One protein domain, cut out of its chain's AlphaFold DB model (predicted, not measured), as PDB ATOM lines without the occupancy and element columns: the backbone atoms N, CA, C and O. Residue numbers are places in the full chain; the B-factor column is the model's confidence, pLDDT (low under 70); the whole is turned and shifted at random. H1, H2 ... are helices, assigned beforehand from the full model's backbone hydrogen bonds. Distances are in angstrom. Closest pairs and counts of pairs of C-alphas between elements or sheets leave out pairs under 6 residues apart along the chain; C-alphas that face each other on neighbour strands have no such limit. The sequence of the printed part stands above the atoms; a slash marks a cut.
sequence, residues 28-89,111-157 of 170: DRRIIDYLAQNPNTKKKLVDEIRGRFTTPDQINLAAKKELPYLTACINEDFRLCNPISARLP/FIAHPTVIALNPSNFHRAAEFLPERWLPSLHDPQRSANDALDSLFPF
ATOM      1  N   ASP A  28      37.439  28.246  19.712       50.34
ATOM      2  CA  ASP A  28      37.239  28.093  21.153       50.34
ATOM      3  C   ASP A  28      36.479  26.812  21.542       50.34
ATOM      4  O   ASP A  28      36.521  26.405  22.703       50.34
ATOM      5  N   ARG A  29      35.791  26.148  20.596       57.12
ATOM      6  CA  ARG A  29      34.827  25.077  20.918       57.12
ATOM      7  C   ARG A  29      35.121  23.688  20.339       57.12
ATOM      8  O   ARG A  29      34.411  22.743  20.677       57.12
ATOM      9  N   ARG A  30      36.182  23.502  19.547       77.69
ATOM     10  CA  ARG A  30      36.447  22.187  18.927       77.69
ATOM     11  C   ARG A  30      36.801  21.085  19.927       77.69
ATOM     12  O   ARG A  30      36.323  19.966  19.755       77.69
ATOM     13  N   ILE A  31      37.532  21.386  21.004       84.38
ATOM     14  CA  ILE A  31      37.798  20.394  22.057       84.38
ATOM     15  C   ILE A  31      36.496  19.875  22.680       84.38
ATOM     16  O   ILE A  31      36.347  18.676  22.908       84.38
ATOM     17  N   ILE A  32      35.514  20.756  22.902       86.94
ATOM     18  CA  ILE A  32      34.203  20.385  23.447       86.94
ATOM     19  C   ILE A  32      33.457  19.492  22.453       86.94
ATOM     20  O   ILE A  32      32.879  18.487  22.867       86.94
ATOM     21  N   ASP A  33      33.505  19.810  21.159       88.12
ATOM     22  CA  ASP A  33      32.867  19.009  20.113       88.12
ATOM     23  C   ASP A  33      33.504  17.616  19.995       88.12
ATOM     24  O   ASP A  33      32.785  16.617  19.894       88.12
ATOM     25  N   TYR A  34      34.834  17.514  20.077       89.56
ATOM     26  CA  TYR A  34      35.526  16.224  20.104       89.56
ATOM     27  C   TYR A  34      35.185  15.414  21.354       89.56
ATOM     28  O   TYR A  34      34.928  14.215  21.252       89.56
ATOM     29  N   LEU A  35      35.117  16.045  22.526       90.31
ATOM     30  CA  LEU A  35      34.695  15.375  23.757       90.31
ATOM     31  C   LEU A  35      33.222  14.947  23.705       90.31
ATOM     32  O   LEU A  35      32.868  13.904  24.254       90.31
ATOM     33  N   ALA A  36      32.355  15.713  23.039       90.56
ATOM     34  CA  ALA A  36      30.957  15.344  22.838       90.56
ATOM     35  C   ALA A  36      30.817  14.115  21.926       90.56
ATOM     36  O   ALA A  36      29.992  13.245  22.200       90.56
ATOM     37  N   GLN A  37      31.652  14.017  20.889       90.31
ATOM     38  CA  GLN A  37      31.682  12.881  19.962       90.31
ATOM     39  C   GLN A  37      32.378  11.639  20.543       90.31
ATOM     40  O   GLN A  37      32.117  10.526  20.095       90.31
ATOM     41  N   ASN A  38      33.230  11.806  21.560       91.38
ATOM     42  CA  ASN A  38      34.016  10.732  22.169       91.38
ATOM     43  C   ASN A  38      33.640  10.535  23.652       91.38
ATOM     44  O   ASN A  38      34.372  10.973  24.547       91.38
ATOM     45  N   PRO A  39      32.523   9.840  23.954       93.00
ATOM     46  CA  PRO A  39      32.015   9.709  25.321       93.00
ATOM     47  C   PRO A  39      32.997   9.006  26.269       93.00
ATOM     48  O   PRO A  39      33.085   9.375  27.438       93.00
ATOM     49  N   ASN A  40      33.782   8.046  25.771       92.88
ATOM     50  CA  ASN A  40      34.815   7.366  26.560       92.88
ATOM     51  C   ASN A  40      35.937   8.328  26.976       92.88
ATOM     52  O   ASN A  40      36.345   8.347  28.136       92.88
ATOM     53  N   THR A  41      36.398   9.162  26.045       93.19
ATOM     54  CA  THR A  41      37.424  10.183  26.281       93.19
ATOM     55  C   THR A  41      36.932  11.236  27.267       93.19
ATOM     56  O   THR A  41      37.634  11.567  28.221       93.19
ATOM     57  N   LYS A  42      35.689  11.702  27.093       93.62
ATOM     58  CA  LYS A  42      35.030  12.609  28.038       93.62
ATOM     59  C   LYS A  42      34.926  12.003  29.431       93.62
ATOM     60  O   LYS A  42      35.208  12.696  30.401       93.62
ATOM     61  N   LYS A  43      34.540  10.728  29.541       95.06
ATOM     62  CA  LYS A  43      34.444  10.038  30.829       95.06
ATOM     63  C   LYS A  43      35.794  10.014  31.547       95.06
ATOM     64  O   LYS A  43      35.863  10.500  32.665       95.06
ATOM     65  N   LYS A  44      36.868   9.567  30.882       94.19
ATOM     66  CA  LYS A  44      38.229   9.560  31.454       94.19
ATOM     67  C   LYS A  44      38.665  10.942  31.949       94.19
ATOM     68  O   LYS A  44      39.192  11.059  33.048       94.19
ATOM     69  N   LEU A  45      38.404  11.986  31.159       93.94
ATOM     70  CA  LEU A  45      38.730  13.364  31.529       93.94
ATOM     71  C   LEU A  45      37.935  13.841  32.752       93.94
ATOM     72  O   LEU A  45      38.490  14.461  33.656       93.94
ATOM     73  N   VAL A  46      36.631  13.558  32.786       93.88
ATOM     74  CA  VAL A  46      35.767  13.907  33.921       93.88
ATOM     75  C   VAL A  46      36.196  13.156  35.178       93.88
ATOM     76  O   VAL A  46      36.244  13.768  36.243       93.88
ATOM     77  N   ASP A  47      36.525  11.871  35.052       94.44
ATOM     78  CA  ASP A  47      36.984  11.031  36.156       94.44
ATOM     79  C   ASP A  47      38.324  11.543  36.716       94.44
ATOM     80  O   ASP A  47      38.468  11.644  37.932       94.44
ATOM     81  N   GLU A  48      39.270  11.962  35.864       93.81
ATOM     82  CA  GLU A  48      40.533  12.582  36.298       93.81
ATOM     83  C   GLU A  48      40.289  13.886  37.074       93.81
ATOM     84  O   GLU A  48      40.756  14.046  38.202       93.81
ATOM     85  N   ILE A  49      39.517  14.815  36.499       91.56
ATOM     86  CA  ILE A  49      39.287  16.138  37.099       91.56
ATOM     87  C   ILE A  49      38.511  16.011  38.416       91.56
ATOM     88  O   ILE A  49      38.894  16.608  39.423       91.56
ATOM     89  N   ARG A  50      37.422  15.233  38.427       90.19
ATOM     90  CA  ARG A  50      36.582  15.053  39.623       90.19
ATOM     91  C   ARG A  50      37.230  14.156  40.670       90.19
ATOM     92  O   ARG A  50      36.919  14.300  41.846       90.19
ATOM     93  N   GLY A  51      38.118  13.251  40.262       89.94
ATOM     94  CA  GLY A  51      38.926  12.457  41.183       89.94
ATOM     95  C   GLY A  51      40.003  13.287  41.881       89.94
ATOM     96  O   GLY A  51      40.353  12.994  43.021       89.94
ATOM     97  N   ARG A  52      40.507  14.342  41.224       90.31
ATOM     98  CA  ARG A  52      41.589  15.179  41.755       90.31
ATOM     99  C   ARG A  52      41.122  16.335  42.642       90.31
ATOM    100  O   ARG A  52      41.834  16.683  43.588       90.31
ATOM    101  N   PHE A  53      39.995  16.970  42.332       88.94
ATOM    102  CA  PHE A  53      39.537  18.164  43.049       88.94
ATOM    103  C   PHE A  53      38.261  17.895  43.837       88.94
ATOM    104  O   PHE A  53      37.245  17.493  43.277       88.94
ATOM    105  N   THR A  54      38.304  18.179  45.136       87.19
ATOM    106  CA  THR A  54      37.136  18.107  46.028       87.19
ATOM    107  C   THR A  54      36.497  19.480  46.215       87.19
ATOM    108  O   THR A  54      35.284  19.574  46.385       87.19
ATOM    109  N   THR A  55      37.296  20.551  46.161       86.94
ATOM    110  CA  THR A  55      36.818  21.932  46.299       86.94
ATOM    111  C   THR A  55      37.366  22.834  45.187       86.94
ATOM    112  O   THR A  55      38.464  22.583  44.681       86.94
ATOM    113  N   PRO A  56      36.639  23.900  44.799       84.62
ATOM    114  CA  PRO A  56      37.089  24.830  43.761       84.62
ATOM    115  C   PRO A  56      38.427  25.514  44.069       84.62
ATOM    116  O   PRO A  56      39.220  25.726  43.157       84.62
ATOM    117  N   ASP A  57      38.721  25.793  45.342       87.38
ATOM    118  CA  ASP A  57      39.949  26.488  45.765       87.38
ATOM    119  C   ASP A  57      41.232  25.689  45.477       87.38
ATOM    120  O   ASP A  57      42.334  26.236  45.432       87.38
ATOM    121  N   GLN A  58      41.104  24.378  45.257       85.62
ATOM    122  CA  GLN A  58      42.223  23.519  44.874       85.62
ATOM    123  C   GLN A  58      42.619  23.694  43.399       85.62
ATOM    124  O   GLN A  58      43.710  23.272  43.008       85.62
ATOM    125  N   ILE A  59      41.758  24.304  42.579       88.31
ATOM    126  CA  ILE A  59      41.995  24.521  41.153       88.31
ATOM    127  C   ILE A  59      42.913  25.732  40.994       88.31
ATOM    128  O   ILE A  59      42.495  26.884  41.054       88.31
ATOM    129  N   ASN A  60      44.194  25.462  40.769       87.56
ATOM    130  CA  ASN A  60      45.199  26.481  40.505       87.56
ATOM    131  C   ASN A  60      46.184  26.010  39.427       87.56
ATOM    132  O   ASN A  60      46.200  24.845  39.026       87.56
ATOM    133  N   LEU A  61      47.031  26.927  38.952       83.06
ATOM    134  CA  LEU A  61      47.965  26.642  37.862       83.06
ATOM    135  C   LEU A  61      48.986  25.547  38.218       83.06
ATOM    136  O   LEU A  61      49.423  24.812  37.334       83.06
ATOM    137  N   ALA A  62      49.352  25.404  39.496       84.81
ATOM    138  CA  ALA A  62      50.271  24.355  39.933       84.81
ATOM    139  C   ALA A  62      49.622  22.965  39.845       84.81
ATOM    140  O   ALA A  62      50.260  22.027  39.363       84.81
ATOM    141  N   ALA A  63      48.339  22.862  40.203       85.00
ATOM    142  CA  ALA A  63      47.575  21.620  40.144       85.00
ATOM    143  C   ALA A  63      47.389  21.085  38.711       85.00
ATOM    144  O   ALA A  63      47.175  19.889  38.530       85.00
ATOM    145  N   LYS A  64      47.552  21.926  37.676       79.88
ATOM    146  CA  LYS A  64      47.548  21.492  36.263       79.88
ATOM    147  C   LYS A  64      48.551  20.365  35.994       79.88
ATOM    148  O   LYS A  64      48.274  19.492  35.178       79.88
ATOM    149  N   LYS A  65      49.706  20.364  36.676       83.19
ATOM    150  CA  LYS A  65      50.746  19.330  36.503       83.19
ATOM    151  C   LYS A  65      50.269  17.929  36.894       83.19
ATOM    152  O   LYS A  65      50.863  16.949  36.463       83.19
ATOM    153  N   GLU A  66      49.210  17.845  37.689       85.94
ATOM    154  CA  GLU A  66      48.634  16.600  38.197       85.94
ATOM    155  C   GLU A  66      47.473  16.088  37.326       85.94
ATOM    156  O   GLU A  66      46.820  15.115  37.688       85.94
ATOM    157  N   LEU A  67      47.221  16.728  36.176       92.56
ATOM    158  CA  LEU A  67      46.163  16.375  35.225       92.56
ATOM    159  C   LEU A  67      46.776  15.985  33.865       92.56
ATOM    160  O   LEU A  67      46.708  16.755  32.889       92.56
ATOM    161  N   PRO A  68      47.468  14.833  33.784       93.38
ATOM    162  CA  PRO A  68      48.126  14.400  32.557       93.38
ATOM    163  C   PRO A  68      47.135  14.162  31.412       93.38
ATOM    164  O   PRO A  68      47.444  14.511  30.272       93.38
ATOM    165  N   TYR A  69      45.938  13.633  31.680       94.19
ATOM    166  CA  TYR A  69      44.931  13.368  30.655       94.19
ATOM    167  C   TYR A  69      44.289  14.658  30.129       94.19
ATOM    168  O   TYR A  69      44.103  14.805  28.921       94.19
ATOM    169  N   LEU A  70      44.024  15.647  30.988       93.06
ATOM    170  CA  LEU A  70      43.629  16.991  30.548       93.06
ATOM    171  C   LEU A  70      44.692  17.612  29.636       93.06
ATOM    172  O   LEU A  70      44.366  18.138  28.572       93.06
ATOM    173  N   THR A  71      45.963  17.529  30.032       92.38
ATOM    174  CA  THR A  71      47.078  18.052  29.230       92.38
ATOM    175  C   THR A  71      47.165  17.341  27.878       92.38
ATOM    176  O   THR A  71      47.354  17.989  26.848       92.38
ATOM    177  N   ALA A  72      46.946  16.027  27.859       93.62
ATOM    178  CA  ALA A  72      46.874  15.227  26.644       93.62
ATOM    179  C   ALA A  72      45.720  15.652  25.716       93.62
ATOM    180  O   ALA A  72      45.932  15.818  24.516       93.62
ATOM    181  N   CYS A  73      44.522  15.893  26.257       93.69
ATOM    182  CA  CYS A  73      43.376  16.391  25.488       93.69
ATOM    183  C   CYS A  73      43.651  17.765  24.862       93.69
ATOM    184  O   CYS A  73      43.298  17.985  23.706       93.69
ATOM    185  N   ILE A  74      44.295  18.675  25.601       91.31
ATOM    186  CA  ILE A  74      44.654  20.012  25.102       91.31
ATOM    187  C   ILE A  74      45.691  19.914  23.975       91.31
ATOM    188  O   ILE A  74      45.549  20.569  22.946       91.31
ATOM    189  N   ASN A  75      46.722  19.079  24.137       92.50
ATOM    190  CA  ASN A  75      47.730  18.882  23.093       92.50
ATOM    191  C   ASN A  75      47.122  18.265  21.825       92.50
ATOM    192  O   ASN A  75      47.454  18.689  20.717       92.50
ATOM    193  N   GLU A  76      46.206  17.307  21.976       93.50
ATOM    194  CA  GLU A  76      45.522  16.692  20.839       93.50
ATOM    195  C   GLU A  76      44.584  17.670  20.127       93.50
ATOM    196  O   GLU A  76      44.519  17.677  18.895       93.50
ATOM    197  N   ASP A  77      43.920  18.549  20.878       91.50
ATOM    198  CA  ASP A  77      43.145  19.639  20.295       91.50
ATOM    199  C   ASP A  77      44.048  20.596  19.510       91.50
ATOM    200  O   ASP A  77      43.782  20.850  18.341       91.50
ATOM    201  N   PHE A  78      45.189  21.029  20.052       89.94
ATOM    202  CA  PHE A  78      46.131  21.869  19.297       89.94
ATOM    203  C   PHE A  78      46.673  21.206  18.025       89.94
ATOM    204  O   PHE A  78      47.004  21.906  17.060       89.94
ATOM    205  N   ARG A  79      46.775  19.872  18.005       92.19
ATOM    206  CA  ARG A  79      47.193  19.107  16.826       92.19
ATOM    207  C   ARG A  79      46.128  19.156  15.724       92.19
ATOM    208  O   ARG A  79      46.461  19.453  14.578       92.19
ATOM    209  N   LEU A  80      44.866  18.892  16.060       89.50
ATOM    210  CA  LEU A  80      43.754  18.819  15.098       89.50
ATOM    211  C   LEU A  80      43.132  20.181  14.758       89.50
ATOM    212  O   LEU A  80      42.629  20.396  13.653       89.50
ATOM    213  N   CYS A  81      43.180  21.111  15.701       84.31
ATOM    214  CA  CYS A  81      42.495  22.401  15.695       84.31
ATOM    215  C   CYS A  81      43.490  23.548  15.770       84.31
ATOM    216  O   CYS A  81      43.279  24.507  16.509       84.31
ATOM    217  N   ASN A  82      44.599  23.453  15.035       80.06
ATOM    218  CA  ASN A  82      45.619  24.483  15.120       80.06
ATOM    219  C   ASN A  82      45.026  25.869  14.761       80.06
ATOM    220  O   ASN A  82      44.547  26.029  13.635       80.06
ATOM    221  N   PRO A  83      45.097  26.866  15.672       76.00
ATOM    222  CA  PRO A  83      44.651  28.239  15.423       76.00
ATOM    223  C   PRO A  83      45.196  28.846  14.136       76.00
ATOM    224  O   PRO A  83      44.554  29.672  13.492       76.00
ATOM    225  N   ILE A  84      46.435  28.477  13.816       81.44
ATOM    226  CA  ILE A  84      47.249  29.064  12.767       81.44
ATOM    227  C   ILE A  84      47.685  27.918  11.856       81.44
ATOM    228  O   ILE A  84      48.708  27.263  12.074       81.44
ATOM    229  N   SER A  85      46.895  27.685  10.808       77.25
ATOM    230  CA  SER A  85      47.123  26.609   9.835       77.25
ATOM    231  C   SER A  85      48.419  26.777   9.027       77.25
ATOM    232  O   SER A  85      49.039  25.787   8.631       77.25
ATOM    233  N   ALA A  86      48.868  28.022   8.836       85.88
ATOM    234  CA  ALA A  86      50.130  28.387   8.200       85.88
ATOM    235  C   ALA A  86      50.873  29.432   9.046       85.88
ATOM    236  O   ALA A  86      50.324  30.471   9.409       85.88
ATOM    237  N   ARG A  87      52.139  29.165   9.382       85.69
ATOM    238  CA  ARG A  87      52.950  30.062  10.220       85.69
ATOM    239  C   ARG A  87      53.427  31.288   9.446       85.69
ATOM    240  O   ARG A  87      53.528  31.278   8.225       85.69
ATOM    241  N   LEU A  88      53.826  32.323  10.187       87.69
ATOM    242  CA  LEU A  88      54.487  33.488   9.603       87.69
ATOM    243  C   LEU A  88      55.740  33.072   8.804       87.69
ATOM    244  O   LEU A  88      56.538  32.277   9.322       87.69
ATOM    245  N   PRO A  89      55.937  33.622   7.588       88.94
ATOM    246  CA  PRO A  89      57.088  33.305   6.757       88.94
ATOM    247  C   PRO A  89      58.414  33.573   7.470       88.94
ATOM    248  O   PRO A  89      58.577  34.564   8.186       88.94
ATOM    249  N   PHE A 111      60.355  30.533   3.789       85.75
ATOM    250  CA  PHE A 111      59.794  29.255   4.211       85.75
ATOM    251  C   PHE A 111      58.553  29.485   5.066       85.75
ATOM    252  O   PHE A 111      58.561  30.311   5.979       85.75
ATOM    253  N   ILE A 112      57.502  28.719   4.792       89.00
ATOM    254  CA  ILE A 112      56.267  28.703   5.572       89.00
ATOM    255  C   ILE A 112      56.082  27.280   6.081       89.00
ATOM    256  O   ILE A 112      56.062  26.329   5.303       89.00
ATOM    257  N   ALA A 113      55.976  27.129   7.398       88.12
ATOM    258  CA  ALA A 113      55.590  25.860   7.997       88.12
ATOM    259  C   ALA A 113      54.062  25.776   8.044       88.12
ATOM    260  O   ALA A 113      53.409  26.746   8.437       88.12
ATOM    261  N   HIS A 114      53.518  24.610   7.701       89.44
ATOM    262  CA  HIS A 114      52.089  24.307   7.770       89.44
ATOM    263  C   HIS A 114      51.832  23.249   8.856       89.44
ATOM    264  O   HIS A 114      51.835  22.054   8.548       89.44
ATOM    265  N   PRO A 115      51.638  23.652  10.130       87.69
ATOM    266  CA  PRO A 115      51.430  22.715  11.230       87.69
ATOM    267  C   PRO A 115      50.256  21.765  10.994       87.69
ATOM    268  O   PRO A 115      50.376  20.585  11.291       87.69
ATOM    269  N   THR A 116      49.149  22.246  10.418       87.25
ATOM    270  CA  THR A 116      47.967  21.415  10.135       87.25
ATOM    271  C   THR A 116      48.279  20.294   9.144       87.25
ATOM    272  O   THR A 116      47.840  19.166   9.334       87.25
ATOM    273  N   VAL A 117      49.087  20.573   8.115       89.94
ATOM    274  CA  VAL A 117      49.512  19.556   7.139       89.94
ATOM    275  C   VAL A 117      50.414  18.519   7.802       89.94
ATOM    276  O   VAL A 117      50.247  17.328   7.578       89.94
ATOM    277  N   ILE A 118      51.345  18.963   8.648       90.19
ATOM    278  CA  ILE A 118      52.234  18.071   9.403       90.19
ATOM    279  C   ILE A 118      51.422  17.175  10.345       90.19
ATOM    280  O   ILE A 118      51.651  15.967  10.375       90.19
ATOM    281  N   ALA A 119      50.466  17.764  11.064       89.94
ATOM    282  CA  ALA A 119      49.607  17.119  12.049       89.94
ATOM    283  C   ALA A 119      48.634  16.096  11.453       89.94
ATOM    284  O   ALA A 119      48.353  15.083  12.089       89.94
ATOM    285  N   LEU A 120      48.106  16.358  10.254       90.12
ATOM    286  CA  LEU A 120      47.146  15.487   9.571       90.12
ATOM    287  C   LEU A 120      47.810  14.478   8.624       90.12
ATOM    288  O   LEU A 120      47.109  13.680   8.006       90.12
ATOM    289  N   ASN A 121      49.141  14.488   8.503       91.38
ATOM    290  CA  ASN A 121      49.861  13.552   7.649       91.38
ATOM    291  C   ASN A 121      49.924  12.152   8.299       91.38
ATOM    292  O   ASN A 121      50.553  12.012   9.352       91.38
ATOM    293  N   PRO A 122      49.362  11.100   7.668       91.38
ATOM    294  CA  PRO A 122      49.406   9.733   8.193       91.38
ATOM    295  C   PRO A 122      50.820   9.159   8.356       91.38
ATOM    296  O   PRO A 122      51.014   8.258   9.165       91.38
ATOM    297  N   SER A 123      51.810   9.679   7.621       91.25
ATOM    298  CA  SER A 123      53.218   9.289   7.784       91.25
ATOM    299  C   SER A 123      53.849   9.841   9.065       91.25
ATOM    300  O   SER A 123      54.877   9.332   9.498       91.25
ATOM    301  N   ASN A 124      53.255  10.886   9.648       91.19
ATOM    302  CA  ASN A 124      53.703  11.491  10.901       91.19
ATOM    303  C   ASN A 124      52.852  11.048  12.092       91.19
ATOM    304  O   ASN A 124      53.360  11.012  13.206       91.19
ATOM    305  N   PHE A 125      51.560  10.782  11.874       92.31
ATOM    306  CA  PHE A 125      50.615  10.457  12.935       92.31
ATOM    307  C   PHE A 125      49.726   9.279  12.547       92.31
ATOM    308  O   PHE A 125      48.976   9.326  11.569       92.31
ATOM    309  N   HIS A 126      49.720   8.243  13.376       91.44
ATOM    310  CA  HIS A 126      48.755   7.164  13.265       91.44
ATOM    311  C   HIS A 126      47.335   7.683  13.518       91.44
ATOM    312  O   HIS A 126      47.082   8.394  14.501       91.44
ATOM    313  N   ARG A 127      46.402   7.310  12.624       91.25
ATOM    314  CA  ARG A 127      45.009   7.795  12.613       91.25
ATOM    315  C   ARG A 127      44.963   9.323  12.740       91.25
ATOM    316  O   ARG A 127      44.298   9.873  13.610       91.25
ATOM    317  N   ALA A 128      45.723  10.008  11.881       91.62
ATOM    318  CA  ALA A 128      45.994  11.442  11.988       91.62
ATOM    319  C   ALA A 128      44.736  12.327  12.074       91.62
ATOM    320  O   ALA A 128      44.767  13.359  12.735       91.62
ATOM    321  N   ALA A 129      43.625  11.940  11.447       90.69
ATOM    322  CA  ALA A 129      42.379  12.710  11.478       90.69
ATOM    323  C   ALA A 129      41.547  12.512  12.762       90.69
ATOM    324  O   ALA A 129      40.551  13.204  12.960       90.69
ATOM    325  N   GLU A 130      41.930  11.573  13.629       91.25
ATOM    326  CA  GLU A 130      41.142  11.177  14.792       91.25
ATOM    327  C   GLU A 130      41.659  11.803  16.086       91.25
ATOM    328  O   GLU A 130      42.866  11.963  16.275       91.25
ATOM    329  N   PHE A 131      40.731  12.129  16.991       92.12
ATOM    330  CA  PHE A 131      41.030  12.703  18.302       92.12
ATOM    331  C   PHE A 131      41.422  11.597  19.287       92.12
ATOM    332  O   PHE A 131      40.555  10.920  19.841       92.12
ATOM    333  N   LEU A 132      42.729  11.409  19.494       92.12
ATOM    334  CA  LEU A 132      43.291  10.344  20.332       92.12
ATOM    335  C   LEU A 132      44.254  10.917  21.390       92.12
ATOM    336  O   LEU A 132      45.470  10.867  21.190       92.12
ATOM    337  N   PRO A 133      43.754  11.449  22.523       93.25
ATOM    338  CA  PRO A 133      44.598  12.002  23.588       93.25
ATOM    339  C   PRO A 133      45.637  11.017  24.131       93.25
ATOM    340  O   PRO A 133      46.721  11.421  24.541       93.25
ATOM    341  N   GLU A 134      45.352   9.716  24.090       92.00
ATOM    342  CA  GLU A 134      46.253   8.666  24.563       92.00
ATOM    343  C   GLU A 134      47.635   8.696  23.891       92.00
ATOM    344  O   GLU A 134      48.608   8.243  24.493       92.00
ATOM    345  N   ARG A 135      47.772   9.296  22.698       91.81
ATOM    346  CA  ARG A 135      49.080   9.474  22.048       91.81
ATOM    347  C   ARG A 135      50.038  10.386  22.816       91.81
ATOM    348  O   ARG A 135      51.231  10.355  22.562       91.81
ATOM    349  N   TRP A 136      49.552  11.195  23.753       91.94
ATOM    350  CA  TRP A 136      50.384  12.091  24.565       91.94
ATOM    351  C   TRP A 136      50.791  11.477  25.906       91.94
ATOM    352  O   TRP A 136      51.475  12.124  26.696       91.94
ATOM    353  N   LEU A 137      50.358  10.244  26.178       90.56
ATOM    354  CA  LEU A 137      50.565   9.561  27.447       90.56
ATOM    355  C   LEU A 137      51.491   8.362  27.228       90.56
ATOM    356  O   LEU A 137      51.024   7.329  26.752       90.56
ATOM    357  N   PRO A 138      52.780   8.454  27.614       82.62
ATOM    358  CA  PRO A 138      53.745   7.374  27.398       82.62
ATOM    359  C   PRO A 138      53.305   6.028  27.984       82.62
ATOM    360  O   PRO A 138      53.556   4.982  27.399       82.62
ATOM    361  N   SER A 139      52.587   6.040  29.113       77.94
ATOM    362  CA  SER A 139      52.048   4.833  29.753       77.94
ATOM    363  C   SER A 139      50.956   4.124  28.944       77.94
ATOM    364  O   SER A 139      50.618   2.986  29.251       77.94
ATOM    365  N   LEU A 140      50.367   4.804  27.956       78.44
ATOM    366  CA  LEU A 140      49.316   4.290  27.075       78.44
ATOM    367  C   LEU A 140      49.782   4.196  25.616       78.44
ATOM    368  O   LEU A 140      48.969   3.916  24.733       78.44
ATOM    369  N   HIS A 141      51.071   4.436  25.350       79.31
ATOM    370  CA  HIS A 141      51.638   4.255  24.023       79.31
ATOM    371  C   HIS A 141      51.579   2.786  23.639       79.31
ATOM    372  O   HIS A 141      52.155   1.925  24.300       79.31
ATOM    373  N   ASP A 142      50.891   2.513  22.538       70.56
ATOM    374  CA  ASP A 142      50.966   1.223  21.873       70.56
ATOM    375  C   ASP A 142      52.128   1.292  20.861       70.56
ATOM    376  O   ASP A 142      52.060   2.103  19.924       70.56
ATOM    377  N   PRO A 143      53.185   0.464  21.021       68.06
ATOM    378  CA  PRO A 143      54.311   0.381  20.090       68.06
ATOM    379  C   PRO A 143      53.907   0.170  18.627       68.06
ATOM    380  O   PRO A 143      54.636   0.574  17.724       68.06
ATOM    381  N   GLN A 144      52.745  -0.441  18.378       64.19
ATOM    382  CA  GLN A 144      52.220  -0.707  17.038       64.19
ATOM    383  C   GLN A 144      51.298   0.398  16.502       64.19
ATOM    384  O   GLN A 144      50.882   0.324  15.345       64.19
ATOM    385  N   ARG A 145      50.953   1.413  17.308       67.38
ATOM    386  CA  ARG A 145      50.020   2.484  16.913       67.38
ATOM    387  C   ARG A 145      50.662   3.860  16.997       67.38
ATOM    388  O   ARG A 145      50.972   4.429  15.963       67.38
ATOM    389  N   SER A 146      50.846   4.395  18.201       71.00
ATOM    390  CA  SER A 146      51.180   5.810  18.430       71.00
ATOM    391  C   SER A 146      52.621   6.058  18.870       71.00
ATOM    392  O   SER A 146      53.058   7.204  18.903       71.00
ATOM    393  N   ALA A 147      53.395   5.013  19.177       71.44
ATOM    394  CA  ALA A 147      54.769   5.185  19.661       71.44
ATOM    395  C   ALA A 147      55.715   5.846  18.641       71.44
ATOM    396  O   ALA A 147      56.719   6.435  19.031       71.44
ATOM    397  N   ASN A 148      55.388   5.762  17.348       80.50
ATOM    398  CA  ASN A 148      56.160   6.376  16.265       80.50
ATOM    399  C   ASN A 148      55.572   7.714  15.794       80.50
ATOM    400  O   ASN A 148      56.019   8.244  14.776       80.50
ATOM    401  N   ASP A 149      54.562   8.249  16.487       89.69
ATOM    402  CA  ASP A 149      54.011   9.553  16.137       89.69
ATOM    403  C   ASP A 149      55.076  10.640  16.306       89.69
ATOM    404  O   ASP A 149      55.805  10.687  17.299       89.69
ATOM    405  N   ALA A 150      55.122  11.580  15.366       91.06
ATOM    406  CA  ALA A 150      56.022  12.723  15.410       91.06
ATOM    407  C   ALA A 150      55.528  13.779  16.420       91.06
ATOM    408  O   ALA A 150      55.239  14.913  16.043       91.06
ATOM    409  N   LEU A 151      55.412  13.430  17.705       91.12
ATOM    410  CA  LEU A 151      54.861  14.303  18.754       91.12
ATOM    411  C   LEU A 151      55.627  15.635  18.875       91.12
ATOM    412  O   LEU A 151      55.011  16.688  19.039       91.12
ATOM    413  N   ASP A 152      56.947  15.612  18.669       89.62
ATOM    414  CA  ASP A 152      57.816  16.803  18.672       89.62
ATOM    415  C   ASP A 152      57.541  17.769  17.507       89.62
ATOM    416  O   ASP A 152      58.005  18.913  17.497       89.62
ATOM    417  N   SER A 153      56.765  17.333  16.510       88.44
ATOM    418  CA  SER A 153      56.306  18.180  15.408       88.44
ATOM    419  C   SER A 153      55.085  19.035  15.771       88.44
ATOM    420  O   SER A 153      54.636  19.846  14.960       88.44
ATOM    421  N   LEU A 154      54.559  18.919  16.996       89.38
ATOM    422  CA  LEU A 154      53.527  19.817  17.500       89.38
ATOM    423  C   LEU A 154      54.148  21.124  18.016       89.38
ATOM    424  O   LEU A 154      54.750  21.192  19.084       89.38
ATOM    425  N   PHE A 155      53.939  22.210  17.272       88.94
ATOM    426  CA  PHE A 155      54.386  23.556  17.649       88.94
ATOM    427  C   PHE A 155      53.272  24.605  17.459       88.94
ATOM    428  O   PHE A 155      53.409  25.516  16.637       88.94
ATOM    429  N   PRO A 156      52.164  24.543  18.229       85.69
ATOM    430  CA  PRO A 156      51.020  25.456  18.086       85.69
ATOM    431  C   PRO A 156      51.422  26.928  18.229       85.69
ATOM    432  O   PRO A 156      50.944  27.796  17.503       85.69
ATOM    433  N   PHE A 157      52.412  27.202  19.077       88.94
ATOM    434  CA  PHE A 157      52.957  28.540  19.306       88.94
ATOM    435  C   PHE A 157      54.234  28.832  18.507       88.94
ATOM    436  O   PHE A 157      54.776  29.936  18.573       88.94
TER     437      PHE A 157
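This is residues 28 to 89 and 111 to 157 of the 170 residues of the protein "Cytochrome P450" of Lentithecium fluviatile CBS 122367 (UniProt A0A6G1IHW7). The longest helix, H2, packs slantwise on residues 69 to 70 of H4, the helix in the middle of the domain, and the centres of H1, H2 and H4 make a triangle. H5 crosses the other end of H4 at residues 79 to 80, the short H6 packs on H4, and long stretches with no named element make up much of the rest. The printed part has 109 residues with six named helices, H1 to H6 in order, and no named strand; the class is all helix, with only 49 residues in named elements. The whole is compact, with a radius of gyration of the C-alphas of 15.0 A, and spans 48 by 34 by 25 A.

H2 covers residues 39 to 52 and is 19.8 A from first to last C-alpha; C-alpha 39 is at (32.015, 9.709, 25.321). H4, residues 68 to 80, measures 18.5 A and begins at C-alpha 68, (48.126, 14.400, 32.557). H1, residues 30 to 37, measures 10.5 A, and H5, residues 115 to 120, 8.6 A. H3, residues 63 to 66, measures 5.5 A, and H6, residues 133 to 136, 5.9 A, ending at C-alpha 136, (50.384, 12.091, 24.565).

H2 touches H4 at a steep tilt of 40 degrees, opposite ways; their closest C-alphas, of Leu 45 and Leu 70, are 6.2 A apart. H1 and H2 only just touch, and only at the corner by their link, with 3 pairs of C-alphas within 8 A. H2 and H3 are near each other, with 5 pairs of C-alphas within 10 A. H4 is the hub, touching four helices. H1 touches residues 73 to 77 of H4, closest at the C-alphas of Ile 31 and Asp 77, 5.7 A, and is only just about perpendicular to it at 72 degrees. H5 touches H4, about perpendicular at 79 degrees, with the C-alphas of Arg 79 and Ala 119 closest at 5.7 A. H6 touches H4, with the C-alphas of Cys 73 and Pro 133 closest at 4.9 A. H5 is apart from H1, H2 and H3, for instance. In H1, H2, H4 and H5 every O i to N i+4 pair is within hydrogen-bond range; H3 and H6 are too short for such a pair.

The two C-alphas farthest apart, of Thr 54 and Phe 111, are 48.9 A from each other. Residues 90 to 110 are not printed, and C-alphas 89 and 111 are 5.5 A apart across this cut, in the link from H4 to H5. The link from H5 to H6 is long, with 12 residues, and residues 137 to 157 have no named element. The mean pLDDT of the printed part is 87.1; residues 28 to 29 and 143 to 145 are under 70.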